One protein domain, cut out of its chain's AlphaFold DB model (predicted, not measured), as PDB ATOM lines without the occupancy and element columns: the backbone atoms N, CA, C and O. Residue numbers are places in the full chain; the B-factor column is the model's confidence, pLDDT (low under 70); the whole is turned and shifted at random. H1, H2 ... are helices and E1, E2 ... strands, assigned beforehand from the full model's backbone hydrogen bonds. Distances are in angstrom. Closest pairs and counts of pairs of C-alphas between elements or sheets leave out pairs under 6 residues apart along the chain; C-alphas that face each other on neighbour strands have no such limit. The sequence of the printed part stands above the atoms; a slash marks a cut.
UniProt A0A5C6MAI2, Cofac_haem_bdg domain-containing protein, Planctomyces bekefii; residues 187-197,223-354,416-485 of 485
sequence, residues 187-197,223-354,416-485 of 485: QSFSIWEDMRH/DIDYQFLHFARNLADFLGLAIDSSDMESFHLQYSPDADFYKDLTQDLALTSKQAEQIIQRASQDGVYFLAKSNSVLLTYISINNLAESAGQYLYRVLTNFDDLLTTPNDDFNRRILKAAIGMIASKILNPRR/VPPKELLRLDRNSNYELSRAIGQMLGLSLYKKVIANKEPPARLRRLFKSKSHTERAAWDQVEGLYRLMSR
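This is residues 187 to 197, 223 to 354 and 416 to 485 of the 485 residues of the protein "Cofac_haem_bdg domain-containing protein" of Planctomyces bekefii (UniProt A0A5C6MAI2). Look for a small sheet of three short strands with H6 over one face and H5 standing up from the other; H6 in turn packs on a block of crossed helices, where H9 and H11 pack on the long H7. H2 crosses H6, and H1 and H4 lie farthest out. The printed part has 213 residues with eleven named helices and three named strands, in the order H1 H2 H3 E1 H4 H5 E2 E3 H6 H7 H8 H9 H10 H11. The class is mostly helix, the sheet E1 E3 E2 is mixed, and the whole is compact, with a radius of gyration of the C-alphas of 16.6 A and spans of 50 by 38 by 30 A.

Start at E1, residues 252 to 255, parallel to E3, residues 296 to 299; N 297 and O 252 are within hydrogen-bond range at 2.8 A. E3 and E2, residues 288 to 291, are an antiparallel hairpin, with N 291 and O 296 at 2.7 A. H6, residues 304 to 320, and H5, residues 273 to 286, lie on opposite faces, making three layers, helices on both faces of a sheet; H6 has a height over the sheet of 9.0 A, H5 8.8 A. H4, residues 262 to 269, touches H5, the closest C-alphas being Thr 266 and Ala 276, 6.5 A. H2, residues 224 to 239, touches H6 at a steep tilt of 63 degrees, closest at C-alphas Ala 232 and Ala 311, 5.0 A. H3, residues 245 to 248, only just touches H2, with 3 pairs of C-alphas within 8 A, closest Leu 229 and Met 248, 7.2 A. H1, residues 187 to 197, touches no helix. The hub is H7, residues 329 to 350: its closest C-alphas are Gly 343 to Glu 309 of H6, 4.0 A, and Ile 337 to Gly 437 of H9, residues 431 to 449, 4.0 A. With residues 330 to 338 alone it touches H11, residues 469 to 484, closest at Asp 331 and Glu 469, 4.8 A. H8, residues 419 to 427, and H9 touch only at the corner; H9 and H10, residues 456 to 463, are a helical hairpin. Every O i to N i+4 pair is within range in H1, H2, H5, H6, H8, H9, H10 and H11, against 17 of 18 in H7 and 1 of 4 in H4, which has 1 of 5 O i to N i+3 pairs; H3 is too short.

Find C-alpha 187 at (46.485, -8.954, 25.004), where H1 begins. H7 runs 32.4 A from C-alpha 329 at (13.784, -3.772, 3.716); H9 is 26.6 A, H6 24.0 A. H11 ends at C-alpha 484, (26.830, -26.099, 0.778).

C-alphas 197 and 416 are farthest apart, 51.4 A. Residues 198 to 222 and 355 to 415 are cut out, with gaps of 12.1 A and 31.3 A. Of the links printed whole, none is long. Twenty residues are under pLDDT 70, among them 266 to 270 and 325 to 331.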
ATOM      1  N   GLN A 187      47.119 -10.223  25.349       87.12
ATOM      2  CA  GLN A 187      46.485  -8.954  25.004       87.12
ATOM      3  C   GLN A 187      45.278  -8.664  25.905       87.12
ATOM      4  O   GLN A 187      45.079  -7.531  26.315       87.12
ATOM      5  N   SER A 188      44.475  -9.678  26.250       85.56
ATOM      6  CA  SER A 188      43.331  -9.476  27.147       85.56
ATOM      7  C   SER A 188      43.766  -9.123  28.566       85.56
ATOM      8  O   SER A 188      43.013  -8.447  29.257       85.56
ATOM      9  N   PHE A 189      44.925  -9.618  29.003       85.38
ATOM     10  CA  PHE A 189      45.509  -9.278  30.294       85.38
ATOM     11  C   PHE A 189      46.106  -7.868  30.278       85.38
ATOM     12  O   PHE A 189      45.795  -7.102  31.176       85.38
ATOM     13  N   SER A 190      46.850  -7.499  29.228       84.81
ATOM     14  CA  SER A 190      47.380  -6.137  29.041       84.81
ATOM     15  C   SER A 190      46.261  -5.101  29.074       84.81
ATOM     16  O   SER A 190      46.286  -4.212  29.907       84.81
ATOM     17  N   ILE A 191      45.212  -5.299  28.265       81.38
ATOM     18  CA  ILE A 191      44.032  -4.422  28.246       81.38
ATOM     19  C   ILE A 191      43.415  -4.289  29.646       81.38
ATOM     20  O   ILE A 191      42.939  -3.221  30.012       81.38
ATOM     21  N   TRP A 192      43.376  -5.377  30.422       80.50
ATOM     22  CA  TRP A 192      42.821  -5.340  31.771       80.50
ATOM     23  C   TRP A 192      43.715  -4.581  32.761       80.50
ATOM     24  O   TRP A 192      43.176  -3.800  33.540       80.50
ATOM     25  N   GLU A 193      45.033  -4.791  32.729       80.50
ATOM     26  CA  GLU A 193      45.987  -4.045  33.561       80.50
ATOM     27  C   GLU A 193      45.933  -2.549  33.232       80.50
ATOM     28  O   GLU A 193      45.672  -1.746  34.124       80.50
ATOM     29  N   ASP A 194      46.020  -2.185  31.950       77.25
ATOM     30  CA  ASP A 194      45.959  -0.789  31.501       77.25
ATOM     31  C   ASP A 194      44.655  -0.108  31.973       77.25
ATOM     32  O   ASP A 194      44.657   1.011  32.476       77.25
ATOM     33  N   MET A 195      43.513  -0.807  31.901       74.31
ATOM     34  CA  MET A 195      42.228  -0.280  32.388       74.31
ATOM     35  C   MET A 195      42.119  -0.191  33.905       74.31
ATOM     36  O   MET A 195      41.348   0.622  34.418       74.31
ATOM     37  N   ARG A 196      42.826  -1.051  34.639       68.56
ATOM     38  CA  ARG A 196      42.777  -1.054  36.101       68.56
ATOM     39  C   ARG A 196      43.362   0.240  36.665       68.56
ATOM     40  O   ARG A 196      42.835   0.732  37.660       68.56
ATOM     41  N   HIS A 197      44.376   0.797  36.005       60.88
ATOM     42  CA  HIS A 197      45.000   2.066  36.380       60.88
ATOM     43  C   HIS A 197      44.088   3.273  36.121       60.88
ATOM     44  O   HIS A 197      44.010   4.174  36.955       60.88
ATOM     45  N   ASP A 223      44.463   3.920  25.853       79.44
ATOM     46  CA  ASP A 223      44.121   4.479  24.549       79.44
ATOM     47  C   ASP A 223      43.417   3.426  23.669       79.44
ATOM     48  O   ASP A 223      44.028   2.646  22.924       79.44
ATOM     49  N   ILE A 224      42.085   3.382  23.783       82.00
ATOM     50  CA  ILE A 224      41.228   2.485  22.996       82.00
ATOM     51  C   ILE A 224      41.361   2.793  21.495       82.00
ATOM     52  O   ILE A 224      41.314   1.865  20.679       82.00
ATOM     53  N   ASP A 225      41.539   4.066  21.128       87.12
ATOM     54  CA  ASP A 225      41.647   4.510  19.738       87.12
ATOM     55  C   ASP A 225      42.923   3.964  19.100       87.12
ATOM     56  O   ASP A 225      42.871   3.352  18.027       87.12
ATOM     57  N   TYR A 226      44.056   4.062  19.799       87.12
ATOM     58  CA  TYR A 226      45.319   3.469  19.365       87.12
ATOM     59  C   TYR A 226      45.213   1.948  19.201       87.12
ATOM     60  O   TYR A 226      45.649   1.391  18.186       87.12
ATOM     61  N   GLN A 227      44.582   1.255  20.155       86.31
ATOM     62  CA  GLN A 227      44.375  -0.194  20.060       86.31
ATOM     63  C   GLN A 227      43.505  -0.560  18.853       86.31
ATOM     64  O   GLN A 227      43.822  -1.492  18.105       86.31
ATOM     65  N   PHE A 228      42.418   0.177  18.623       91.44
ATOM     66  CA  PHE A 228      41.541  -0.031  17.475       91.44
ATOM     67  C   PHE A 228      42.266   0.206  16.147       91.44
ATOM     68  O   PHE A 228      42.193  -0.643  15.250       91.44
ATOM     69  N   LEU A 229      43.027   1.297  16.048       92.81
ATOM     70  CA  LEU A 229      43.869   1.622  14.900       92.81
ATOM     71  C   LEU A 229      44.890   0.513  14.622       92.81
ATOM     72  O   LEU A 229      45.064   0.103  13.473       92.81
ATOM     73  N   HIS A 230      45.523  -0.031  15.663       90.69
ATOM     74  CA  HIS A 230      46.463  -1.143  15.530       90.69
ATOM     75  C   HIS A 230      45.781  -2.409  14.989       90.69
ATOM     76  O   HIS A 230      46.303  -3.057  14.077       90.69
ATOM     77  N   PHE A 231      44.579  -2.746  15.473       91.81
ATOM     78  CA  PHE A 231      43.802  -3.856  14.913       91.81
ATOM     79  C   PHE A 231      43.422  -3.621  13.448       91.81
ATOM     80  O   PHE A 231      43.541  -4.546  12.640       91.81
ATOM     81  N   ALA A 232      42.994  -2.409  13.091       95.12
ATOM     82  CA  ALA A 232      42.645  -2.042  11.722       95.12
ATOM     83  C   ALA A 232      43.856  -2.150  10.777       95.12
ATOM     84  O   ALA A 232      43.752  -2.806   9.738       95.12
ATOM     85  N   ARG A 233      45.018  -1.612  11.171       94.88
ATOM     86  CA  ARG A 233      46.281  -1.708  10.414       94.88
ATOM     87  C   ARG A 233      46.722  -3.160  10.228       94.88
ATOM     88  O   ARG A 233      46.871  -3.607   9.094       94.88
ATOM     89  N   ASN A 234      46.789  -3.941  11.307       94.00
ATOM     90  CA  ASN A 234      47.180  -5.353  11.234       94.00
ATOM     91  C   ASN A 234      46.246  -6.180  10.339       94.00
ATOM     92  O   ASN A 234      46.694  -7.065   9.605       94.00
ATOM     93  N   LEU A 235      44.936  -5.915  10.390       95.50
ATOM     94  CA  LEU A 235      43.963  -6.568   9.514       95.50
ATOM     95  C   LEU A 235      44.148  -6.156   8.052       95.50
ATOM     96  O   LEU A 235      44.070  -7.020   7.174       95.50
ATOM     97  N   ALA A 236      44.388  -4.870   7.786       95.94
ATOM     98  CA  ALA A 236      44.650  -4.359   6.447       95.94
ATOM     99  C   ALA A 236      45.910  -5.000   5.849       95.94
ATOM    100  O   ALA A 236      45.839  -5.551   4.747       95.94
ATOM    101  N   ASP A 237      47.000  -5.045   6.614       95.00
ATOM    102  CA  ASP A 237      48.269  -5.656   6.213       95.00
ATOM    103  C   ASP A 237      48.114  -7.156   5.959       95.00
ATOM    104  O   ASP A 237      48.456  -7.649   4.880       95.00
ATOM    105  N   PHE A 238      47.501  -7.888   6.898       93.88
ATOM    106  CA  PHE A 238      47.251  -9.326   6.754       93.88
ATOM    107  C   PHE A 238      46.425  -9.642   5.500       93.88
ATOM    108  O   PHE A 238      46.676 -10.619   4.787       93.88
ATOM    109  N   LEU A 239      45.416  -8.818   5.215       94.31
ATOM    110  CA  LEU A 239      44.553  -8.993   4.053       94.31
ATOM    111  C   LEU A 239      45.160  -8.423   2.766       94.31
ATOM    112  O   LEU A 239      44.630  -8.730   1.696       94.31
ATOM    113  N   GLY A 240      46.254  -7.658   2.821       94.56
ATOM    114  CA  GLY A 240      46.829  -6.940   1.681       94.56
ATOM    115  C   GLY A 240      45.868  -5.888   1.116       94.56
ATOM    116  O   GLY A 240      45.583  -5.876  -0.092       94.56
ATOM    117  N   LEU A 241      45.277  -5.083   1.999       93.94
ATOM    118  CA  LEU A 241      44.379  -3.975   1.681       93.94
ATOM    119  C   LEU A 241      45.192  -2.678   1.638       93.94
ATOM    120  O   LEU A 241      45.925  -2.383   2.567       93.94
ATOM    121  N   ALA A 242      45.054  -1.923   0.550       91.75
ATOM    122  CA  ALA A 242      45.638  -0.592   0.434       91.75
ATOM    123  C   ALA A 242      44.586   0.414   0.901       91.75
ATOM    124  O   ALA A 242      43.483   0.417   0.348       91.75
ATOM    125  N   ILE A 243      44.912   1.174   1.942       91.81
ATOM    126  CA  ILE A 243      44.050   2.171   2.578       91.81
ATOM    127  C   ILE A 243      44.926   3.380   2.885       91.81
ATOM    128  O   ILE A 243      46.035   3.211   3.394       91.81
ATOM    129  N   ASP A 244      44.435   4.568   2.553       90.94
ATOM    130  CA  ASP A 244      45.159   5.814   2.780       90.94
ATOM    131  C   ASP A 244      45.223   6.137   4.280       90.94
ATOM    132  O   ASP A 244      44.288   5.849   5.028       90.94
ATOM    133  N   SER A 245      46.321   6.748   4.739       88.06
ATOM    134  CA  SER A 245      46.519   7.034   6.170       88.06
ATOM    135  C   SER A 245      45.409   7.910   6.755       88.06
ATOM    136  O   SER A 245      44.949   7.641   7.860       88.06
ATOM    137  N   SER A 246      44.919   8.893   5.988       89.62
ATOM    138  CA  SER A 246      43.795   9.747   6.391       89.62
ATOM    139  C   SER A 246      42.514   8.947   6.627       89.62
ATOM    140  O   SER A 246      41.799   9.187   7.595       89.62
ATOM    141  N   ASP A 247      42.247   7.959   5.772       90.19
ATOM    142  CA  ASP A 247      41.084   7.087   5.901       90.19
ATOM    143  C   ASP A 247      41.276   6.047   7.001       90.19
ATOM    144  O   ASP A 247      40.298   5.498   7.488       90.19
ATOM    145  N   MET A 248      42.502   5.734   7.413       90.06
ATOM    146  CA  MET A 248      42.743   4.800   8.514       90.06
ATOM    147  C   MET A 248      42.420   5.423   9.882       90.06
ATOM    148  O   MET A 248      42.047   4.699  10.800       90.06
ATOM    149  N   GLU A 249      42.518   6.747   9.996       89.38
ATOM    150  CA  GLU A 249      42.358   7.512  11.244       89.38
ATOM    151  C   GLU A 249      40.983   8.208  11.350       89.38
ATOM    152  O   GLU A 249      40.665   8.825  12.358       89.38
ATOM    153  N   SER A 250      40.126   8.071  10.331       90.12
ATOM    154  CA  SER A 250      38.804   8.718  10.235       90.12
ATOM    155  C   SER A 250      37.664   8.049  11.032       90.12
ATOM    156  O   SER A 250      36.510   8.064  10.590       90.12
ATOM    157  N   PHE A 251      37.957   7.422  12.173       91.50
ATOM    158  CA  PHE A 251      36.962   6.749  13.016       91.50
ATOM    159  C   PHE A 251      36.709   7.491  14.331       91.50
ATOM    160  O   PHE A 251      37.517   8.298  14.777       91.50
ATOM    161  N   HIS A 252      35.590   7.168  14.983       88.62
ATOM    162  CA  HIS A 252      35.267   7.658  16.325       88.62
ATOM    163  C   HIS A 252      34.885   6.484  17.225       88.62
ATOM    164  O   HIS A 252      33.943   5.759  16.900       88.62
ATOM    165  N   LEU A 253      35.565   6.274  18.352       87.62
ATOM    166  CA  LEU A 253      35.120   5.294  19.345       87.62
ATOM    167  C   LEU A 253      34.333   5.979  20.454       87.62
ATOM    168  O   LEU A 253      34.700   7.034  20.958       87.62
ATOM    169  N   GLN A 254      33.244   5.334  20.854       85.06
ATOM    170  CA  GLN A 254      32.467   5.715  22.022       85.06
ATOM    171  C   GLN A 254      32.357   4.498  22.937       85.06
ATOM    172  O   GLN A 254      31.842   3.449  22.537       85.06
ATOM    173  N   TYR A 255      32.849   4.635  24.167       83.00
ATOM    174  CA  TYR A 255      32.808   3.599  25.194       83.00
ATOM    175  C   TYR A 255      31.948   4.042  26.387       83.00
ATOM    176  O   TYR A 255      32.146   5.120  26.934       83.00
ATOM    177  N   SER A 256      30.975   3.216  26.769       80.25
ATOM    178  CA  SER A 256      30.053   3.440  27.886       80.25
ATOM    179  C   SER A 256      29.522   2.077  28.329       80.25
ATOM    180  O   SER A 256      28.746   1.450  27.595       80.25
ATOM    181  N   PRO A 257      29.932   1.599  29.516       71.38
ATOM    182  CA  PRO A 257      29.435   0.353  30.095       71.38
ATOM    183  C   PRO A 257      27.916   0.327  30.275       71.38
ATOM    184  O   PRO A 257      27.279  -0.695  30.011       71.38
ATOM    185  N   ASP A 258      27.343   1.466  30.660       70.38
ATOM    186  CA  ASP A 258      25.911   1.624  30.938       70.38
ATOM    187  C   ASP A 258      25.074   1.833  29.667       70.38
ATOM    188  O   ASP A 258      23.846   1.801  29.701       70.38
ATOM    189  N   ALA A 259      25.742   1.944  28.511       69.25
ATOM    190  CA  ALA A 259      25.137   2.170  27.202       69.25
ATOM    191  C   ALA A 259      24.328   3.481  27.105       69.25
ATOM    192  O   ALA A 259      23.384   3.578  26.317       69.25
ATOM    193  N   ASP A 260      24.749   4.516  27.837       69.75
ATOM    194  CA  ASP A 260      24.065   5.816  27.942       69.75
ATOM    195  C   ASP A 260      24.247   6.744  26.722       69.75
ATOM    196  O   ASP A 260      23.806   7.895  26.725       69.75
ATOM    197  N   PHE A 261      24.809   6.237  25.621       70.00
ATOM    198  CA  PHE A 261      25.093   6.972  24.377       70.00
ATOM    199  C   PHE A 261      23.864   7.571  23.659       70.00
ATOM    200  O   PHE A 261      23.994   8.198  22.606       70.00
ATOM    201  N   TYR A 262      22.644   7.353  24.163       64.75
ATOM    202  CA  TYR A 262      21.397   7.734  23.488       64.75
ATOM    203  C   TYR A 262      21.287   9.239  23.205       64.75
ATOM    204  O   TYR A 262      20.717   9.624  22.178       64.75
ATOM    205  N   LYS A 263      21.805  10.087  24.106       62.03
ATOM    206  CA  LYS A 263      21.653  11.547  24.004       62.03
ATOM    207  C   LYS A 263      22.349  12.109  22.762       62.03
ATOM    208  O   LYS A 263      21.743  12.919  22.064       62.03
ATOM    209  N   ASP A 264      23.518  11.575  22.431       64.44
ATOM    210  CA  ASP A 264      24.369  12.109  21.362       64.44
ATOM    211  C   ASP A 264      24.064  11.432  20.011       64.44
ATOM    212  O   ASP A 264      23.988  12.077  18.964       64.44
ATOM    213  N   LEU A 265      23.711  10.137  20.029       70.06
ATOM    214  CA  LEU A 265      23.438   9.336  18.825       70.06
ATOM    215  C   LEU A 265      22.309   9.872  17.931       70.06
ATOM    216  O   LEU A 265      22.342   9.693  16.712       70.06
ATOM    217  N   THR A 266      21.266  10.464  18.518       67.25
ATOM    218  CA  THR A 266      20.109  10.951  17.742       67.25
ATOM    219  C   THR A 266      20.396  12.276  17.039       67.25
ATOM    220  O   THR A 266      19.966  12.451  15.896       67.25
ATOM    221  N   GLN A 267      21.144  13.169  17.692       65.00
ATOM    222  CA  GLN A 267      21.476  14.499  17.178       65.00
ATOM    223  C   GLN A 267      22.590  14.427  16.129       65.00
ATOM    224  O   GLN A 267      22.432  14.988  15.044       65.00
ATOM    225  N   ASP A 268      23.640  13.646  16.386       62.72
ATOM    226  CA  ASP A 268      24.831  13.610  15.530       62.72
ATOM    227  C   ASP A 268      24.602  12.868  14.202       62.72
ATOM    228  O   ASP A 268      25.268  13.129  13.199       62.72
ATOM    229  N   LEU A 269      23.644  11.932  14.163       64.94
ATOM    230  CA  LEU A 269      23.510  10.971  13.057       64.94
ATOM    231  C   LEU A 269      22.202  11.072  12.269       64.94
ATOM    232  O   LEU A 269      22.035  10.361  11.266       64.94
ATOM    233  N   ALA A 270      21.296  11.966  12.681       67.38
ATOM    234  CA  ALA A 270      19.943  12.105  12.136       67.38
ATOM    235  C   ALA A 270      19.165  10.770  12.132       67.38
ATOM    236  O   ALA A 270      18.509  10.407  11.152       67.38
ATOM    237  N   LEU A 271      19.286  10.006  13.222       75.50
ATOM    238  CA  LEU A 271      18.584   8.737  13.421       75.50
ATOM    239  C   LEU A 271      17.208   8.972  14.046       75.50
ATOM    240  O   LEU A 271      17.033   9.837  14.902       75.50
ATOM    241  N   THR A 272      16.225   8.144  13.689       78.81
ATOM    242  CA  THR A 272      14.965   8.106  14.449       78.81
ATOM    243  C   THR A 272      15.200   7.504  15.838       78.81
ATOM    244  O   THR A 272      16.031   6.608  15.995       78.81
ATOM    245  N   SER A 273      14.410   7.911  16.838       78.81
ATOM    246  CA  SER A 273      14.483   7.368  18.209       78.81
ATOM    247  C   SER A 273      14.430   5.839  18.244       78.81
ATOM    248  O   SER A 273      15.188   5.192  18.959       78.81
ATOM    249  N   LYS A 274      13.591   5.248  17.386       79.38
ATOM    250  CA  LYS A 274      13.468   3.795  17.249       79.38
ATOM    251  C   LYS A 274      14.733   3.137  16.687       79.38
ATOM    252  O   LYS A 274      15.083   2.043  17.114       79.38
ATOM    253  N   GLN A 275      15.405   3.765  15.720       79.44
ATOM    254  CA  GLN A 275      16.668   3.249  15.183       79.44
ATOM    255  C   GLN A 275      17.778   3.322  16.232       79.44
ATOM    256  O   GLN A 275      18.486   2.336  16.417       79.44
ATOM    257  N   ALA A 276      17.889   4.447  16.945       80.94
ATOM    258  CA  ALA A 276      18.859   4.609  18.026       80.94
ATOM    259  C   ALA A 276      18.651   3.557  19.128       80.94
ATOM    260  O   ALA A 276      19.594   2.864  19.501       80.94
ATOM    261  N   GLU A 277      17.405   3.347  19.568       82.31
ATOM    262  CA  GLU A 277      17.069   2.317  20.556       82.31
ATOM    263  C   GLU A 277      17.472   0.910  20.079       82.31
ATOM    264  O   GLU A 277      18.070   0.146  20.834       82.31
ATOM    265  N   GLN A 278      17.209   0.565  18.815       82.75
ATOM    266  CA  GLN A 278      17.620  -0.726  18.253       82.75
ATOM    267  C   GLN A 278      19.143  -0.894  18.217       82.75
ATOM    268  O   GLN A 278      19.637  -1.981  18.526       82.75
ATOM    269  N   ILE A 279      19.875   0.157  17.838       83.12
ATOM    270  CA  ILE A 279      21.342   0.166  17.804       83.12
ATOM    271  C   ILE A 279      21.904  -0.043  19.210       83.12
ATOM    272  O   ILE A 279      22.754  -0.909  19.397       83.12
ATOM    273  N   ILE A 280      21.384   0.679  20.204       82.31
ATOM    274  CA  ILE A 280      21.826   0.571  21.599       82.31
ATOM    275  C   ILE A 280      21.506  -0.809  22.153       82.31
ATOM    276  O   ILE A 280      22.406  -1.494  22.625       82.31
ATOM    277  N   GLN A 281      20.266  -1.288  22.001       83.56
ATOM    278  CA  GLN A 281      19.902  -2.639  22.429       83.56
ATOM    279  C   GLN A 281      20.794  -3.699  21.776       83.56
ATOM    280  O   GLN A 281      21.099  -4.717  22.398       83.56
ATOM    281  N   ARG A 282      21.223  -3.477  20.529       85.69
ATOM    282  CA  ARG A 282      22.152  -4.374  19.846       85.69
ATOM    283  C   ARG A 282      23.566  -4.288  20.412       85.69
ATOM    284  O   ARG A 282      24.152  -5.334  20.690       85.69
ATOM    285  N   ALA A 283      24.087  -3.080  20.615       84.50
ATOM    286  CA  ALA A 283      25.391  -2.838  21.222       84.50
ATOM    287  C   ALA A 283      25.466  -3.429  22.638       84.50
ATOM    288  O   ALA A 283      26.425  -4.122  22.955       84.50
ATOM    289  N   SER A 284      24.422  -3.282  23.457       82.50
ATOM    290  CA  SER A 284      24.335  -3.895  24.791       82.50
ATOM    291  C   SER A 284      24.325  -5.426  24.743       82.50
ATOM    292  O   SER A 284      24.847  -6.074  25.645       82.50
ATOM    293  N   GLN A 285      23.747  -6.031  23.699       82.19
ATOM    294  CA  GLN A 285      23.720  -7.489  23.551       82.19
ATOM    295  C   GLN A 285      25.034  -8.060  23.004       82.19
ATOM    296  O   GLN A 285      25.467  -9.126  23.441       82.19
ATOM    297  N   ASP A 286      25.649  -7.388  22.031       81.81
ATOM    298  CA  ASP A 286      26.869  -7.866  21.372       81.81
ATOM    299  C   ASP A 286      28.152  -7.398  22.052       81.81
ATOM    300  O   ASP A 286      29.191  -8.039  21.902       81.81
ATOM    301  N   GLY A 287      28.094  -6.300  22.798       82.69
ATOM    302  CA  GLY A 287      29.265  -5.569  23.268       82.69
ATOM    303  C   GLY A 287      29.725  -4.460  22.343       82.69
ATOM    304  O   GLY A 287      30.576  -3.663  22.727       82.69
ATOM    305  N   VAL A 288      29.224  -4.453  21.106       87.81
ATOM    306  CA  VAL A 288      29.731  -3.583  20.056       87.81
ATOM    307  C   VAL A 288      28.711  -3.343  18.952       87.81
ATOM    308  O   VAL A 288      27.966  -4.250  18.572       87.81
ATOM    309  N   TYR A 289      28.715  -2.135  18.394       88.94
ATOM    310  CA  TYR A 289      28.009  -1.815  17.161       88.94
ATOM    311  C   TYR A 289      28.788  -0.771  16.352       88.94
ATOM    312  O   TYR A 289      29.125   0.288  16.865       88.94
ATOM    313  N   PHE A 290      29.062  -1.052  15.078       90.06
ATOM    314  CA  PHE A 290      29.687  -0.091  14.163       90.06
ATOM    315  C   PHE A 290      28.625   0.663  13.362       90.06
ATOM    316  O   PHE A 290      27.743   0.026  12.789       90.06
ATOM    317  N   LEU A 291      28.725   1.984  13.280       87.31
ATOM    318  CA  LEU A 291      27.862   2.876  12.510       87.31
ATOM    319  C   LEU A 291      28.632   3.393  11.304       87.31
ATOM    320  O   LEU A 291      29.594   4.148  11.425       87.31
ATOM    321  N   ALA A 292      28.202   2.972  10.120       84.69
ATOM    322  CA  ALA A 292      28.998   3.149   8.920       84.69
ATOM    323  C   ALA A 292      28.916   4.587   8.378       84.69
ATOM    324  O   ALA A 292      29.872   5.080   7.787       84.69
ATOM    325  N   LYS A 293      27.797   5.288   8.599       81.44
ATOM    326  CA  LYS A 293      27.597   6.678   8.149       81.44
ATOM    327  C   LYS A 293      28.592   7.663   8.776       81.44
ATOM    328  O   LYS A 293      29.069   8.548   8.075       81.44
ATOM    329  N   SER A 294      28.910   7.488  10.055       82.56
ATOM    330  CA  SER A 294      29.779   8.379  10.839       82.56
ATOM    331  C   SER A 294      31.120   7.769  11.219       82.56
ATOM    332  O   SER A 294      31.854   8.366  11.995       82.56
ATOM    333  N   ASN A 295      31.425   6.564  10.729       87.75
ATOM    334  CA  ASN A 295      32.595   5.792  11.147       87.75
ATOM    335  C   ASN A 295      32.693   5.613  12.677       87.75
ATOM    336  O   ASN A 295      33.790   5.513  13.227       87.75
ATOM    337  N   SER A 296      31.551   5.559  13.368       88.44
ATOM    338  CA  SER A 296      31.520   5.469  14.829       88.44
ATOM    339  C   SER A 296      31.453   4.018  15.296       88.44
ATOM    340  O   SER A 296      30.668   3.221  14.781       88.44
ATOM    341  N   VAL A 297      32.240   3.653  16.300       88.88
ATOM    342  CA  VAL A 297      32.218   2.340  16.945       88.88
ATOM    343  C   VAL A 297      31.713   2.518  18.370       88.88
ATOM    344  O   VAL A 297      32.373   3.135  19.198       88.88
ATOM    345  N   LEU A 298      30.549   1.947  18.660       87.94
ATOM    346  CA  LEU A 298      29.951   1.948  19.991       87.94
ATOM    347  C   LEU A 298      30.381   0.688  20.734       87.94
ATOM    348  O   LEU A 298      30.186  -0.414  20.213       87.94
ATOM    349  N   LEU A 299      30.927   0.829  21.939       85.31
ATOM    350  CA  LEU A 299      31.404  -0.269  22.780       85.31
ATOM    351  C   LEU A 299      30.738  -0.215  24.156       85.31
ATOM    352  O   LEU A 299      30.837   0.786  24.857       85.31
ATOM    353  N   THR A 300      30.115  -1.317  24.575       81.44
ATOM    354  CA  THR A 300      29.602  -1.469  25.955       81.44
ATOM    355  C   THR A 300      30.544  -2.277  26.841       81.44
ATOM    356  O   THR A 300      30.499  -2.190  28.060       81.44
ATOM    357  N   TYR A 301      31.444  -3.056  26.243       77.88
ATOM    358  CA  TYR A 301      32.601  -3.625  26.923       77.88
ATOM    359  C   TYR A 301      33.715  -3.857  25.910       77.88
ATOM    360  O   TYR A 301      33.478  -4.140  24.727       77.88
ATOM    361  N   ILE A 302      34.951  -3.785  26.388       80.50
ATOM    362  CA  ILE A 302      36.115  -3.935  25.528       80.50
ATOM    363  C   ILE A 302      36.514  -5.405  25.494       80.50
ATOM    364  O   ILE A 302      36.733  -6.063  26.507       80.50
ATOM    365  N   SER A 303      36.571  -5.950  24.282       85.69
ATOM    366  CA  SER A 303      37.160  -7.257  24.039       85.69
ATOM    367  C   SER A 303      37.858  -7.260  22.693       85.69
ATOM    368  O   SER A 303      37.408  -6.623  21.740       85.69
ATOM    369  N   ILE A 304      38.919  -8.055  22.581       89.06
ATOM    370  CA  ILE A 304      39.678  -8.185  21.331       89.06
ATOM    371  C   ILE A 304      38.771  -8.647  20.182       89.06
ATOM    372  O   ILE A 304      38.937  -8.225  19.043       89.06
ATOM    373  N   ASN A 305      37.773  -9.494  20.463       90.88
ATOM    374  CA  ASN A 305      36.839  -9.941  19.432       90.88
ATOM    375  C   ASN A 305      35.938  -8.798  18.937       90.88
ATOM    376  O   ASN A 305      35.652  -8.766  17.742       90.88
ATOM    377  N   ASN A 306      35.508  -7.898  19.827       90.44
ATOM    378  CA  ASN A 306      34.672  -6.743  19.485       90.44
ATOM    379  C   ASN A 306      35.458  -5.719  18.668       90.44
ATOM    380  O   ASN A 306      34.998  -5.313  17.603       90.44
ATOM    381  N   LEU A 307      36.666  -5.371  19.127       91.31
ATOM    382  CA  LEU A 307      37.558  -4.451  18.420       91.31
ATOM    383  C   LEU A 307      37.896  -4.987  17.025       91.31
ATOM    384  O   LEU A 307      37.725  -4.282  16.038       91.31
ATOM    385  N   ALA A 308      38.258  -6.269  16.920       94.06
ATOM    386  CA  ALA A 308      38.527  -6.921  15.643       94.06
ATOM    387  C   ALA A 308      37.317  -6.938  14.697       94.06
ATOM    388  O   ALA A 308      37.455  -6.760  13.487       94.06
ATOM    389  N   GLU A 309      36.130  -7.206  15.240       95.12
ATOM    390  CA  GLU A 309      34.891  -7.249  14.473       95.12
ATOM    391  C   GLU A 309      34.552  -5.875  13.885       95.12
ATOM    392  O   GLU A 309      34.272  -5.781  12.688       95.12
ATOM    393  N   SER A 310      34.638  -4.823  14.699       94.62
ATOM    394  CA  SER A 310      34.407  -3.445  14.262       94.62
ATOM    395  C   SER A 310      35.496  -2.926  13.341       94.62
ATOM    396  O   SER A 310      35.164  -2.304  12.340       94.62
ATOM    397  N   ALA A 311      36.767  -3.249  13.595       96.00
ATOM    398  CA  ALA A 311      37.865  -2.898  12.701       96.00
ATOM    399  C   ALA A 311      37.621  -3.488  11.308       96.00
ATOM    400  O   ALA A 311      37.674  -2.778  10.312       96.00
ATOM    401  N   GLY A 312      37.215  -4.759  11.217       96.50
ATOM    402  CA  GLY A 312      36.842  -5.366   9.939       96.50
ATOM    403  C   GLY A 312      35.702  -4.643   9.215       96.50
ATOM    404  O   GLY A 312      35.766  -4.438   8.001       96.50
ATOM    405  N   GLN A 313      34.657  -4.258   9.948       95.50
ATOM    406  CA  GLN A 313      33.518  -3.525   9.386       95.50
ATOM    407  C   GLN A 313      33.905  -2.104   8.953       95.50
ATOM    408  O   GLN A 313      33.449  -1.653   7.901       95.50
ATOM    409  N   TYR A 314      34.790  -1.449   9.703       95.88
ATOM    410  CA  TYR A 314      35.379  -0.160   9.364       95.88
ATOM    411  C   TYR A 314      36.201  -0.229   8.073       95.88
ATOM    412  O   TYR A 314      35.917   0.504   7.128       95.88
ATOM    413  N   LEU A 315      37.127  -1.188   7.959       95.75
ATOM    414  CA  LEU A 315      37.910  -1.380   6.733       95.75
ATOM    415  C   LEU A 315      37.004  -1.621   5.517       95.75
ATOM    416  O   LEU A 315      37.251  -1.105   4.428       95.75
ATOM    417  N   TYR A 316      35.926  -2.390   5.692       95.12
ATOM    418  CA  TYR A 316      34.949  -2.602   4.628       95.12
ATOM    419  C   TYR A 316      34.206  -1.321   4.242       95.12
ATOM    420  O   TYR A 316      34.020  -1.060   3.051       95.12
ATOM    421  N   ARG A 317      33.805  -0.503   5.223       93.00
ATOM    422  CA  ARG A 317      33.201   0.815   4.995       93.00
ATOM    423  C   ARG A 317      34.119   1.725   4.194       93.00
ATOM    424  O   ARG A 317      33.641   2.324   3.232       93.00
ATOM    425  N   VAL A 318      35.391   1.815   4.571       93.12
ATOM    426  CA  VAL A 318      36.389   2.648   3.887       93.12
ATOM    427  C   VAL A 318      36.565   2.184   2.438       93.12
ATOM    428  O   VAL A 318      36.411   2.961   1.503       93.12
ATOM    429  N   LEU A 319      36.762   0.882   2.222       92.75
ATOM    430  CA  LEU A 319      37.040   0.337   0.889       92.75
ATOM    431  C   LEU A 319      35.842   0.345  -0.066       92.75
ATOM    432  O   LEU A 319      36.020   0.306  -1.287       92.75
ATOM    433  N   THR A 320      34.621   0.311   0.464       90.94
ATOM    434  CA  THR A 320      33.420   0.099  -0.355       90.94
ATOM    435  C   THR A 320      32.379   1.192  -0.237       90.94
ATOM    436  O   THR A 320      31.378   1.098  -0.934       90.94
ATOM    437  N   ASN A 321      32.574   2.211   0.605       87.81
ATOM    438  CA  ASN A 321      31.541   3.191   0.953       87.81
ATOM    439  C   ASN A 321      30.231   2.532   1.423       87.81
ATOM    440  O   ASN A 321      29.129   2.950   1.064       87.81
ATOM    441  N   PHE A 322      30.349   1.438   2.180       86.88
ATOM    442  CA  PHE A 322      29.206   0.703   2.712       86.88
ATOM    443  C   PHE A 322      28.445   1.529   3.754       86.88
ATOM    444  O   PHE A 322      29.001   1.820   4.792       86.88
ATOM    445  N   ASP A 323      27.164   1.823   3.550       80.94
ATOM    446  CA  ASP A 323      26.343   2.543   4.543       80.94
ATOM    447  C   ASP A 323      25.247   1.644   5.138       80.94
ATOM    448  O   ASP A 323      24.428   1.123   4.394       80.94
ATOM    449  N   ASP A 324      25.178   1.444   6.449       73.62
ATOM    450  CA  ASP A 324      24.191   0.563   7.084       73.62
ATOM    451  C   ASP A 324      22.799   1.179   7.320       73.62
ATOM    452  O   ASP A 324      21.927   0.486   7.848       73.62
ATOM    453  N   LEU A 325      22.573   2.432   6.909       67.00
ATOM    454  CA  LEU A 325      21.327   3.179   7.132       67.00
ATOM    455  C   LEU A 325      20.525   3.477   5.857       67.00
ATOM    456  O   LEU A 325      19.409   3.992   5.936       67.00
ATOM    457  N   LEU A 326      21.073   3.168   4.683       55.53
ATOM    458  CA  LEU A 326      20.409   3.399   3.402       55.53
ATOM    459  C   LEU A 326      19.730   2.120   2.897       55.53
ATOM    460  O   LEU A 326      20.399   1.088   2.849       55.53
ATOM    461  N   THR A 327      18.494   2.263   2.378       57.66
ATOM    462  CA  THR A 327      17.739   1.400   1.419       57.66
ATOM    463  C   THR A 327      16.567   0.535   1.938       57.66
ATOM    464  O   THR A 327      16.075   0.685   3.054       57.66
ATOM    465  N   THR A 328      15.964  -0.236   1.020       59.56
ATOM    466  CA  THR A 328      14.695  -0.954   1.192       59.56
ATOM    467  C   THR A 328      14.839  -2.132   2.170       59.56
ATOM    468  O   THR A 328      15.945  -2.617   2.391       59.56
ATOM    469  N   PRO A 329      13.739  -2.671   2.744       61.66
ATOM    470  CA  PRO A 329      13.784  -3.772   3.716       61.66
ATOM    471  C   PRO A 329      14.669  -4.985   3.369       61.66
ATOM    472  O   PRO A 329      15.188  -5.627   4.285       61.66
ATOM    473  N   ASN A 330      14.794  -5.319   2.080       61.72
ATOM    474  CA  ASN A 330      15.525  -6.492   1.592       61.72
ATOM    475  C   ASN A 330      17.012  -6.212   1.372       61.72
ATOM    476  O   ASN A 330      17.847  -7.041   1.747       61.72
ATOM    477  N   ASP A 331      17.334  -5.046   0.800       63.69
ATOM    478  CA  ASP A 331      18.707  -4.561   0.635       63.69
ATOM    479  C   ASP A 331      19.446  -4.613   1.970       63.69
ATOM    480  O   ASP A 331      20.502  -5.229   2.124       63.69
ATOM    481  N   ASP A 332      18.790  -4.039   2.963       81.25
ATOM    482  CA  ASP A 332      19.153  -3.999   4.361       81.25
ATOM    483  C   ASP A 332      19.514  -5.372   4.937       81.25
ATOM    484  O   ASP A 332      20.511  -5.523   5.644       81.25
ATOM    485  N   PHE A 333      18.722  -6.400   4.628       88.56
ATOM    486  CA  PHE A 333      18.915  -7.733   5.192       88.56
ATOM    487  C   PHE A 333      20.200  -8.396   4.675       88.56
ATOM    488  O   PHE A 333      21.030  -8.845   5.470       88.56
ATOM    489  N   ASN A 334      20.410  -8.409   3.355       89.25
ATOM    490  CA  ASN A 334      21.621  -8.982   2.753       89.25
ATOM    491  C   ASN A 334      22.874  -8.180   3.133       89.25
ATOM    492  O   ASN A 334      23.927  -8.753   3.412       89.25
ATOM    493  N   ARG A 335      22.760  -6.852   3.206       89.75
ATOM    494  CA  ARG A 335      23.854  -5.960   3.612       89.75
ATOM    495  C   ARG A 335      24.249  -6.168   5.076       89.75
ATOM    496  O   ARG A 335      25.443  -6.226   5.367       89.75
ATOM    497  N   ARG A 336      23.288  -6.396   5.983       90.69
ATOM    498  CA  ARG A 336      23.571  -6.796   7.375       90.69
ATOM    499  C   ARG A 336      24.236  -8.169   7.476       90.69
ATOM    500  O   ARG A 336      25.181  -8.315   8.252       90.69
ATOM    501  N   ILE A 337      23.817  -9.145   6.662       94.12
ATOM    502  CA  ILE A 337      24.504 -10.447   6.555       94.12
ATOM    503  C   ILE A 337      25.970 -10.240   6.156       94.12
ATOM    504  O   ILE A 337      26.862 -10.806   6.789       94.12
ATOM    505  N   LEU A 338      26.241  -9.413   5.143       93.81
ATOM    506  CA  LEU A 338      27.607  -9.129   4.692       93.81
ATOM    507  C   LEU A 338      28.442  -8.429   5.764       93.81
ATOM    508  O   LEU A 338      29.542  -8.890   6.063       93.81
ATOM    509  N   LYS A 339      27.901  -7.378   6.395       93.12
ATOM    510  CA  LYS A 339      28.542  -6.665   7.513       93.12
ATOM    511  C   LYS A 339      28.950  -7.637   8.627       93.12
ATOM    512  O   LYS A 339      30.099  -7.638   9.068       93.12
ATOM    513  N   ALA A 340      28.040  -8.527   9.028       95.25
ATOM    514  CA  ALA A 340      28.307  -9.529  10.056       95.25
ATOM    515  C   ALA A 340      29.307 -10.612   9.608       95.25
ATOM    516  O   ALA A 340      30.124 -11.059  10.414       95.25
ATOM    517  N   ALA A 341      29.287 -11.018   8.333       96.94
ATOM    518  CA  ALA A 341      30.261 -11.959   7.779       96.94
ATOM    519  C   ALA A 341      31.681 -11.384   7.793       96.94
ATOM    520  O   ALA A 341      32.620 -12.069   8.202       96.94
ATOM    521  N   ILE A 342      31.827 -10.119   7.401       96.94
ATOM    522  CA  ILE A 342      33.096  -9.388   7.405       96.94
ATOM    523  C   ILE A 342      33.637  -9.241   8.820       96.94
ATOM    524  O   ILE A 342      34.784  -9.610   9.076       96.94
ATOM    525  N   GLY A 343      32.795  -8.791   9.752       96.06
ATOM    526  CA  GLY A 343      33.183  -8.675  11.152       96.06
ATOM    527  C   GLY A 343      33.607 -10.020  11.761       96.06
ATOM    528  O   GLY A 343      34.621 -10.106  12.457       96.06
ATOM    529  N   MET A 344      32.894 -11.107  11.437       96.56
ATOM    530  CA  MET A 344      33.295 -12.448  11.870       96.56
ATOM    531  C   MET A 344      34.645 -12.854  11.278       96.56
ATOM    532  O   MET A 344      35.492 -13.350  12.016       96.56
ATOM    533  N   ILE A 345      34.883 -12.636   9.982       97.00
ATOM    534  CA  ILE A 345      36.168 -12.953   9.341       97.00
ATOM    535  C   ILE A 345      37.312 -12.190  10.010       97.00
ATOM    536  O   ILE A 345      38.302 -12.815  10.385       97.00
ATOM    537  N   ALA A 346      37.167 -10.878  10.204       96.94
ATOM    538  CA  ALA A 346      38.189 -10.046  10.836       96.94
ATOM    539  C   ALA A 346      38.540 -10.551  12.239       96.94
ATOM    540  O   ALA A 346      39.702 -10.790  12.570       96.94
ATOM    541  N   SER A 347      37.526 -10.864  13.040       94.75
ATOM    542  CA  SER A 347      37.765 -11.430  14.359       94.75
ATOM    543  C   SER A 347      38.294 -12.866  14.343       94.75
ATOM    544  O   SER A 347      39.047 -13.238  15.240       94.75
ATOM    545  N   LYS A 348      37.974 -13.681  13.332       93.50
ATOM    546  CA  LYS A 348      38.581 -15.008  13.144       93.50
ATOM    547  C   LYS A 348      40.059 -14.931  12.766       93.50
ATOM    548  O   LYS A 348      40.799 -15.820  13.179       93.50
ATOM    549  N   ILE A 349      40.475 -13.915  12.008       93.12
ATOM    550  CA  ILE A 349      41.884 -13.680  11.658       93.12
ATOM    551  C   ILE A 349      42.701 -13.452  12.933       93.12
ATOM    552  O   ILE A 349      43.685 -14.152  13.149       93.12
ATOM    553  N   LEU A 350      42.233 -12.567  13.817       90.19
ATOM    554  CA  LEU A 350      42.912 -12.271  15.083       90.19
ATOM    555  C   LEU A 350      42.743 -13.385  16.128       90.19
ATOM    556  O   LEU A 350      43.683 -13.728  16.844       90.19
ATOM    557  N   ASN A 351      41.569 -14.019  16.177       90.44
ATOM    558  CA  ASN A 351      41.269 -15.138  17.065       90.44
ATOM    559  C   ASN A 351      40.819 -16.396  16.288       90.44
ATOM    560  O   ASN A 351      39.617 -16.718  16.208       90.44
ATOM    561  N   PRO A 352      41.770 -17.218  15.803       88.69
ATOM    562  CA  PRO A 352      41.473 -18.471  15.106       88.69
ATOM    563  C   PRO A 352      40.687 -19.484  15.946       88.69
ATOM    564  O   PRO A 352      40.046 -20.383  15.396       88.69
ATOM    565  N   ARG A 353      40.639 -19.325  17.277       86.06
ATOM    566  CA  ARG A 353      39.857 -20.176  18.190       86.06
ATOM    567  C   ARG A 353      38.478 -19.591  18.548       86.06
ATOM    568  O   ARG A 353      37.670 -20.333  19.116       86.06
ATOM    569  N   ARG A 354      38.146 -18.346  18.143       88.31
ATOM    570  CA  ARG A 354      36.807 -17.734  18.327       88.31
ATOM    571  C   ARG A 354      35.723 -18.685  17.833       88.31
ATOM    572  O   ARG A 354      35.794 -19.211  16.716       88.31
ATOM    573  N   VAL A 416      13.821 -12.624  -2.921       82.44
ATOM    574  CA  VAL A 416      13.449 -11.993  -1.652       82.44
ATOM    575  C   VAL A 416      13.153 -13.072  -0.607       82.44
ATOM    576  O   VAL A 416      12.320 -13.945  -0.877       82.44
ATOM    577  N   PRO A 417      13.783 -13.030   0.583       87.25
ATOM    578  CA  PRO A 417      13.459 -13.950   1.670       87.25
ATOM    579  C   PRO A 417      11.991 -13.829   2.121       87.25
ATOM    580  O   PRO A 417      11.408 -12.745   2.022       87.25
ATOM    581  N   PRO A 418      11.389 -14.892   2.689       90.56
ATOM    582  CA  PRO A 418      10.046 -14.837   3.260       90.56
ATOM    583  C   PRO A 418       9.862 -13.649   4.216       90.56
ATOM    584  O   PRO A 418      10.724 -13.370   5.059       90.56
ATOM    585  N   LYS A 419       8.716 -12.957   4.121       91.25
ATOM    586  CA  LYS A 419       8.424 -11.743   4.912       91.25
ATOM    587  C   LYS A 419       8.503 -11.998   6.417       91.25
ATOM    588  O   LYS A 419       8.860 -11.106   7.187       91.25
ATOM    589  N   GLU A 420       8.202 -13.218   6.841       93.69
ATOM    590  CA  GLU A 420       8.273 -13.687   8.219       93.69
ATOM    591  C   GLU A 420       9.708 -13.644   8.756       93.69
ATOM    592  O   GLU A 420       9.907 -13.263   9.910       93.69
ATOM    593  N   LEU A 421      10.709 -13.963   7.925       94.00
ATOM    594  CA  LEU A 421      12.124 -13.887   8.299       94.00
ATOM    595  C   LEU A 421      12.585 -12.438   8.429       94.00
ATOM    596  O   LEU A 421      13.236 -12.090   9.410       94.00
ATOM    597  N   LEU A 422      12.181 -11.573   7.498       91.94
ATOM    598  CA  LEU A 422      12.498 -10.142   7.554       91.94
ATOM    599  C   LEU A 422      11.864  -9.473   8.783       91.94
ATOM    600  O   LEU A 422      12.483  -8.642   9.449       91.94
ATOM    601  N   ARG A 423      10.631  -9.865   9.129       92.12
ATOM    602  CA  ARG A 423       9.953  -9.414  10.350       92.12
ATOM    603  C   ARG A 423      10.634  -9.956  11.605       92.12
ATOM    604  O   ARG A 423      10.768  -9.214  12.575       92.12
ATOM    605  N   LEU A 424      11.060 -11.220  11.599       94.06
ATOM    606  CA  LEU A 424      11.812 -11.816  12.704       94.06
ATOM    607  C   LEU A 424      13.132 -11.072  12.935       94.06
ATOM    608  O   LEU A 424      13.424 -10.733  14.077       94.06
ATOM    609  N   ASP A 425      13.887 -10.775  11.876       92.31
ATOM    610  CA  ASP A 425      15.141 -10.012  11.941       92.31
ATOM    611  C   ASP A 425      14.924  -8.644  12.600       92.31
ATOM    612  O   ASP A 425      15.533  -8.339  13.621       92.31
ATOM    613  N   ARG A 426      13.957  -7.862  12.105       88.81
ATOM    614  CA  ARG A 426      13.618  -6.538  12.660       88.81
ATOM    615  C   ARG A 426      13.189  -6.585  14.123       88.81
ATOM    616  O   ARG A 426      13.611  -5.750  14.915       88.81
ATOM    617  N   ASN A 427      12.361  -7.562  14.482       89.81
ATOM    618  CA  ASN A 427      11.840  -7.711  15.842       89.81
ATOM    619  C   ASN A 427      12.862  -8.304  16.823       89.81
ATOM    620  O   ASN A 427      12.579  -8.390  18.015       89.81
ATOM    621  N   SER A 428      14.010  -8.763  16.326       89.88
ATOM    622  CA  SER A 428      15.101  -9.315  17.128       89.88
ATOM    623  C   SER A 428      16.347  -8.437  17.095       89.88
ATOM    624  O   SER A 428      17.449  -8.936  17.310       89.88
ATOM    625  N   ASN A 429      16.186  -7.140  16.808       89.06
ATOM    626  CA  ASN A 429      17.289  -6.185  16.686       89.06
ATOM    627  C   ASN A 429      18.388  -6.703  15.746       89.06
ATOM    628  O   ASN A 429      19.575  -6.640  16.051       89.06
ATOM    629  N   TYR A 430      17.973  -7.279  14.617       91.12
ATOM    630  CA  TYR A 430      18.838  -7.789  13.554       91.12
ATOM    631  C   TYR A 430      19.720  -8.998  13.919       91.12
ATOM    632  O   TYR A 430      20.693  -9.309  13.230       91.12
ATOM    633  N   GLU A 431      19.374  -9.731  14.981       92.69
ATOM    634  CA  GLU A 431      20.100 -10.939  15.399       92.69
ATOM    635  C   GLU A 431      20.079 -12.047  14.328       92.69
ATOM    636  O   GLU A 431      21.042 -12.802  14.201       92.69
ATOM    637  N   LEU A 432      19.006 -12.159  13.535       95.44
ATOM    638  CA  LEU A 432      18.893 -13.200  12.508       95.44
ATOM    639  C   LEU A 432      19.928 -13.008  11.389       95.44
ATOM    640  O   LEU A 432      20.688 -13.931  11.085       95.44
ATOM    641  N   SER A 433      19.968 -11.819  10.787       94.38
ATOM    642  CA  SER A 433      20.935 -11.460   9.743       94.38
ATOM    643  C   SER A 433      22.369 -11.523  10.269       94.38
ATOM    644  O   SER A 433      23.247 -12.061   9.588       94.38
ATOM    645  N   ARG A 434      22.600 -11.094  11.517       94.06
ATOM    646  CA  ARG A 434      23.884 -11.260  12.211       94.06
ATOM    647  C   ARG A 434      24.298 -12.728  12.316       94.06
ATOM    648  O   ARG A 434      25.404 -13.072  11.902       94.06
ATOM    649  N   ALA A 435      23.427 -13.602  12.823       96.31
ATOM    650  CA  ALA A 435      23.720 -15.024  13.002       96.31
ATOM    651  C   ALA A 435      24.034 -15.730  11.672       96.31
ATOM    652  O   ALA A 435      24.972 -16.529  11.603       96.31
ATOM    653  N   ILE A 436      23.289 -15.403  10.609       97.19
ATOM    654  CA  ILE A 436      23.549 -15.908   9.254       97.19
ATOM    655  C   ILE A 436      24.905 -15.404   8.750       97.19
ATOM    656  O   ILE A 436      25.740 -16.207   8.339       97.19
ATOM    657  N   GLY A 437      25.153 -14.093   8.817       96.75
ATOM    658  CA  GLY A 437      26.403 -13.490   8.360       96.75
ATOM    659  C   GLY A 437      27.623 -14.074   9.056       96.75
ATOM    660  O   GLY A 437      28.563 -14.515   8.400       96.75
ATOM    661  N   GLN A 438      27.578 -14.186  10.381       96.69
ATOM    662  CA  GLN A 438      28.643 -14.806  11.159       96.69
ATOM    663  C   GLN A 438      28.911 -16.262  10.740       96.69
ATOM    664  O   GLN A 438      30.065 -16.644  10.536       96.69
ATOM    665  N   MET A 439      27.862 -17.067  10.553       96.75
ATOM    666  CA  MET A 439      27.993 -18.452  10.090       96.75
ATOM    667  C   MET A 439      28.664 -18.532   8.708       96.75
ATOM    668  O   MET A 439      29.577 -19.336   8.503       96.75
ATOM    669  N   LEU A 440      28.255 -17.674   7.772       96.69
ATOM    670  CA  LEU A 440      28.833 -17.605   6.429       96.69
ATOM    671  C   LEU A 440      30.290 -17.128   6.437       96.69
ATOM    672  O   LEU A 440      31.136 -17.717   5.760       96.69
ATOM    673  N   GLY A 441      30.599 -16.099   7.229       96.62
ATOM    674  CA  GLY A 441      31.961 -15.598   7.407       96.62
ATOM    675  C   GLY A 441      32.890 -16.669   7.981       96.62
ATOM    676  O   GLY A 441      33.986 -16.889   7.461       96.62
ATOM    677  N   LEU A 442      32.421 -17.413   8.992       95.06
ATOM    678  CA  LEU A 442      33.144 -18.561   9.543       95.06
ATOM    679  C   LEU A 442      33.384 -19.644   8.480       95.06
ATOM    680  O   LEU A 442      34.485 -20.193   8.420       95.06
ATOM    681  N   SER A 443      32.377 -19.959   7.660       94.44
ATOM    682  CA  SER A 443      32.489 -20.959   6.589       94.44
ATOM    683  C   SER A 443      33.591 -20.593   5.589       94.44
ATOM    684  O   SER A 443      34.486 -21.403   5.331       94.44
ATOM    685  N   LEU A 444      33.598 -19.348   5.097       95.31
ATOM    686  CA  LEU A 444      34.644 -18.866   4.195       95.31
ATOM    687  C   LEU A 444      36.029 -18.917   4.859       95.31
ATOM    688  O   LEU A 444      36.966 -19.448   4.264       95.31
ATOM    689  N   TYR A 445      36.156 -18.429   6.097       94.25
ATOM    690  CA  TYR A 445      37.420 -18.480   6.838       94.25
ATOM    691  C   TYR A 445      37.944 -19.919   6.964       94.25
ATOM    692  O   TYR A 445      39.092 -20.192   6.617       94.25
ATOM    693  N   LYS A 446      37.096 -20.867   7.388       91.19
ATOM    694  CA  LYS A 446      37.470 -22.286   7.513       91.19
ATOM    695  C   LYS A 446      37.949 -22.869   6.186       91.19
ATOM    696  O   LYS A 446      38.910 -23.632   6.181       91.19
ATOM    697  N   LYS A 447      37.303 -22.523   5.068       91.75
ATOM    698  CA  LYS A 447      37.720 -22.994   3.741       91.75
ATOM    699  C   LYS A 447      39.076 -22.450   3.324       91.75
ATOM    700  O   LYS A 447      39.869 -23.210   2.780       91.75
ATOM    701  N   VAL A 448      39.354 -21.184   3.615       91.81
ATOM    702  CA  VAL A 448      40.656 -20.576   3.323       91.81
ATOM    703  C   VAL A 448      41.762 -21.227   4.152       91.81
ATOM    704  O   VAL A 448      42.756 -21.668   3.591       91.81
ATOM    705  N   ILE A 449      41.557 -21.389   5.463       88.38
ATOM    706  CA  ILE A 449      42.535 -22.053   6.346       88.38
ATOM    707  C   ILE A 449      42.736 -23.532   5.983       88.38
ATOM    708  O   ILE A 449      43.827 -24.070   6.136       88.38
ATOM    709  N   ALA A 450      41.700 -24.198   5.470       87.62
ATOM    710  CA  ALA A 450      41.787 -25.572   4.981       87.62
ATOM    711  C   ALA A 450      42.348 -25.688   3.548       87.62
ATOM    712  O   ALA A 450      42.251 -26.768   2.967       87.62
ATOM    713  N   ASN A 451      42.872 -24.604   2.959       88.62
ATOM    714  CA  ASN A 451      43.347 -24.535   1.569       88.62
ATOM    715  C   ASN A 451      42.302 -24.974   0.518       88.62
ATOM    716  O   ASN A 451      42.650 -25.389  -0.583       88.62
ATOM    717  N   LYS A 452      41.005 -24.881   0.844       90.06
ATOM    718  CA  LYS A 452      39.880 -25.167  -0.067       90.06
ATOM    719  C   LYS A 452      39.432 -23.939  -0.861       90.06
ATOM    720  O   LYS A 452      38.704 -24.081  -1.833       90.06
ATOM    721  N   GLU A 453      39.833 -22.749  -0.429       93.25
ATOM    722  CA  GLU A 453      39.616 -21.472  -1.108       93.25
ATOM    723  C   GLU A 453      40.904 -20.639  -1.025       93.25
ATOM    724  O   GLU A 453      41.594 -20.695  -0.005       93.25
ATOM    725  N   PRO A 454      41.249 -19.841  -2.049       93.62
ATOM    726  CA  PRO A 454      42.453 -19.021  -2.004       93.62
ATOM    727  C   PRO A 454      42.314 -17.890  -0.968       93.62
ATOM    728  O   PRO A 454      41.245 -17.272  -0.899       93.62
ATOM    729  N   PRO A 455      43.387 -17.502  -0.247       90.25
ATOM    730  CA  PRO A 455      43.364 -16.372   0.694       90.25
ATOM    731  C   PRO A 455      42.852 -15.060   0.086       90.25
ATOM    732  O   PRO A 455      42.130 -14.299   0.731       90.25
ATOM    733  N   ALA A 456      43.116 -14.837  -1.208       93.44
ATOM    734  CA  ALA A 456      42.594 -13.697  -1.962       93.44
ATOM    735  C   ALA A 456      41.052 -13.607  -1.967       93.44
ATOM    736  O   ALA A 456      40.500 -12.541  -2.239       93.44
ATOM    737  N   ARG A 457      40.326 -14.695  -1.668       93.75
ATOM    738  CA  ARG A 457      38.864 -14.676  -1.525       93.75
ATOM    739  C   ARG A 457      38.415 -13.827  -0.334       93.75
ATOM    740  O   ARG A 457      37.424 -13.123  -0.494       93.75
ATOM    741  N   LEU A 458      39.150 -13.831   0.785       94.75
ATOM    742  CA  LEU A 458      38.880 -12.940   1.923       94.75
ATOM    743  C   LEU A 458      39.054 -11.484   1.494       94.75
ATOM    744  O   LEU A 458      38.119 -10.698   1.590       94.75
ATOM    745  N   ARG A 459      40.211 -11.161   0.906       94.62
ATOM    746  CA  ARG A 459      40.528  -9.817   0.398       94.62
ATOM    747  C   ARG A 459      39.469  -9.288  -0.569       94.62
ATOM    748  O   ARG A 459      39.069  -8.136  -0.470       94.62
ATOM    749  N   ARG A 460      39.007 -10.125  -1.504       93.94
ATOM    750  CA  ARG A 460      37.957  -9.740  -2.459       93.94
ATOM    751  C   ARG A 460      36.654  -9.373  -1.761       93.94
ATOM    752  O   ARG A 460      36.060  -8.386  -2.158       93.94
ATOM    753  N   LEU A 461      36.247 -10.113  -0.728       94.56
ATOM    754  CA  LEU A 461      35.023  -9.801   0.013       94.56
ATOM    755  C   LEU A 461      35.080  -8.396   0.635       94.56
ATOM    756  O   LEU A 461      34.114  -7.655   0.515       94.56
ATOM    757  N   PHE A 462      36.228  -7.999   1.195       94.88
ATOM    758  CA  PHE A 462      36.444  -6.653   1.751       94.88
ATOM    759  C   PHE A 462      36.443  -5.533   0.699       94.88
ATOM    760  O   PHE A 462      36.267  -4.372   1.048       94.88
ATOM    761  N   LYS A 463      36.633  -5.858  -0.586       93.31
ATOM    762  CA  LYS A 463      36.632  -4.892  -1.702       93.31
ATOM    763  C   LYS A 463      35.347  -4.929  -2.537       93.31
ATOM    764  O   LYS A 463      35.177  -4.122  -3.449       93.31
ATOM    765  N   SER A 464      34.452  -5.881  -2.276       89.44
ATOM    766  CA  SER A 464      33.220  -6.060  -3.041       89.44
ATOM    767  C   SER A 464      32.206  -4.978  -2.679       89.44
ATOM    768  O   SER A 464      31.583  -5.041  -1.625       89.44
ATOM    769  N   LYS A 465      31.983  -4.015  -3.578       85.94
ATOM    770  CA  LYS A 465      30.920  -3.014  -3.411       85.94
ATOM    771  C   LYS A 465      29.545  -3.687  -3.331       85.94
ATOM    772  O   LYS A 465      29.202  -4.504  -4.183       85.94
ATOM    773  N   SER A 466      28.742  -3.295  -2.342       82.00
ATOM    774  CA  SER A 466      27.393  -3.833  -2.101       82.00
ATOM    775  C   SER A 466      26.337  -2.718  -2.029       82.00
ATOM    776  O   SER A 466      25.512  -2.696  -1.114       82.00
ATOM    777  N   HIS A 467      26.414  -1.751  -2.951       78.19
ATOM    778  CA  HIS A 467      25.507  -0.593  -3.002       78.19
ATOM    779  C   HIS A 467      24.113  -0.918  -3.553       78.19
ATOM    780  O   HIS A 467      23.189  -0.144  -3.339       78.19
ATOM    781  N   THR A 468      23.959  -2.028  -4.281       80.81
ATOM    782  CA  THR A 468      22.681  -2.446  -4.877       80.81
ATOM    783  C   THR A 468      22.217  -3.778  -4.299       80.81
ATOM    784  O   THR A 468      23.053  -4.609  -3.925       80.81
ATOM    785  N   GLU A 469      20.900  -4.019  -4.309       78.62
ATOM    786  CA  GLU A 469      20.280  -5.282  -3.871       78.62
ATOM    787  C   GLU A 469      20.952  -6.488  -4.514       78.62
ATOM    788  O   GLU A 469      21.335  -7.452  -3.850       78.62
ATOM    789  N   ARG A 470      21.160  -6.397  -5.832       84.12
ATOM    790  CA  ARG A 470      21.764  -7.462  -6.626       84.12
ATOM    791  C   ARG A 470      23.211  -7.712  -6.225       84.12
ATOM    792  O   ARG A 470      23.597  -8.867  -6.076       84.12
ATOM    793  N   ALA A 471      24.001  -6.656  -6.038       85.69
ATOM    794  CA  ALA A 471      25.399  -6.797  -5.656       85.69
ATOM    795  C   ALA A 471      25.535  -7.413  -4.256       85.69
ATOM    796  O   ALA A 471      26.359  -8.306  -4.062       85.69
ATOM    797  N   ALA A 472      24.708  -6.981  -3.297       87.50
ATOM    798  CA  ALA A 472      24.685  -7.566  -1.960       87.50
ATOM    799  C   ALA A 472      24.266  -9.046  -2.004       87.50
ATOM    800  O   ALA A 472      24.940  -9.901  -1.423       87.50
ATOM    801  N   TRP A 473      23.204  -9.360  -2.752       87.94
ATOM    802  CA  TRP A 473      22.744 -10.728  -2.967       87.94
ATOM    803  C   TRP A 473      23.831 -11.624  -3.560       87.94
ATOM    804  O   TRP A 473      24.088 -12.692  -3.016       87.94
ATOM    805  N   ASP A 474      24.517 -11.189  -4.619       87.88
ATOM    806  CA  ASP A 474      25.543 -11.995  -5.295       87.88
ATOM    807  C   ASP A 474      26.688 -12.398  -4.354       87.88
ATOM    808  O   ASP A 474      27.236 -13.502  -4.459       87.88
ATOM    809  N   GLN A 475      27.043 -11.528  -3.401       90.81
ATOM    810  CA  GLN A 475      28.038 -11.849  -2.379       90.81
ATOM    811  C   GLN A 475      27.499 -12.864  -1.363       90.81
ATOM    812  O   GLN A 475      28.183 -13.850  -1.077       90.81
ATOM    813  N   VAL A 476      26.279 -12.664  -0.846       91.62
ATOM    814  CA  VAL A 476      25.634 -13.597   0.099       91.62
ATOM    815  C   VAL A 476      25.445 -14.973  -0.541       91.62
ATOM    816  O   VAL A 476      25.810 -15.985   0.056       91.62
ATOM    817  N   GLU A 477      24.976 -15.013  -1.787       90.06
ATOM    818  CA  GLU A 477      24.857 -16.214  -2.611       90.06
ATOM    819  C   GLU A 477      26.206 -16.919  -2.769       90.06
ATOM    820  O   GLU A 477      26.318 -18.132  -2.571       90.06
ATOM    821  N   GLY A 478      27.258 -16.160  -3.083       90.38
ATOM    822  CA  GLY A 478      28.614 -16.686  -3.173       90.38
ATOM    823  C   GLY A 478      29.075 -17.349  -1.874       90.38
ATOM    824  O   GLY A 478      29.688 -18.413  -1.924       90.38
ATOM    825  N   LEU A 479      28.771 -16.754  -0.718       93.12
ATOM    826  CA  LEU A 479      29.111 -17.313   0.592       93.12
ATOM    827  C   LEU A 479      28.276 -18.557   0.939       93.12
ATOM    828  O   LEU A 479      28.826 -19.532   1.451       93.12
ATOM    829  N   TYR A 480      26.979 -18.567   0.629       91.19
ATOM    830  CA  TYR A 480      26.111 -19.724   0.872       91.19
ATOM    831  C   TYR A 480      26.520 -20.938   0.038       91.19
ATOM    832  O   TYR A 480      26.670 -22.035   0.573       91.19
ATOM    833  N   ARG A 481      26.822 -20.743  -1.251       87.69
ATOM    834  CA  ARG A 481      27.331 -21.824  -2.116       87.69
ATOM    835  C   ARG A 481      28.634 -22.422  -1.604       87.69
ATOM    836  O   ARG A 481      28.889 -23.605  -1.813       87.69
ATOM    837  N   LEU A 482      29.471 -21.611  -0.958       86.56
ATOM    838  CA  LEU A 482      30.665 -22.114  -0.298       86.56
ATOM    839  C   LEU A 482      30.305 -22.976   0.905       86.56
ATOM    840  O   LEU A 482      30.977 -23.965   1.122       86.56
ATOM    841  N   MET A 483      29.275 -22.657   1.676       86.00
ATOM    842  CA  MET A 483      28.869 -23.494   2.803       86.00
ATOM    843  C   MET A 483      28.256 -24.839   2.370       86.00
ATOM    844  O   MET A 483      28.495 -25.838   3.044       86.00
ATOM    845  N   SER A 484      27.503 -24.878   1.264       72.38
ATOM    846  CA  SER A 484      26.830 -26.099   0.778       72.38
ATOM    847  C   SER A 484      27.746 -27.083   0.028       72.38
ATOM    848  O   SER A 484      27.356 -28.229  -0.182       72.38
ATOM    849  N   ARG A 485      28.946 -26.651  -0.389       58.44
ATOM    850  CA  ARG A 485      29.993 -27.480  -1.023       58.44
ATOM    851  C   ARG A 485      31.035 -27.918  -0.005       58.44
ATOM    852  O   ARG A 485      31.596 -29.018  -0.159       58.44
TER     853      ARG A 485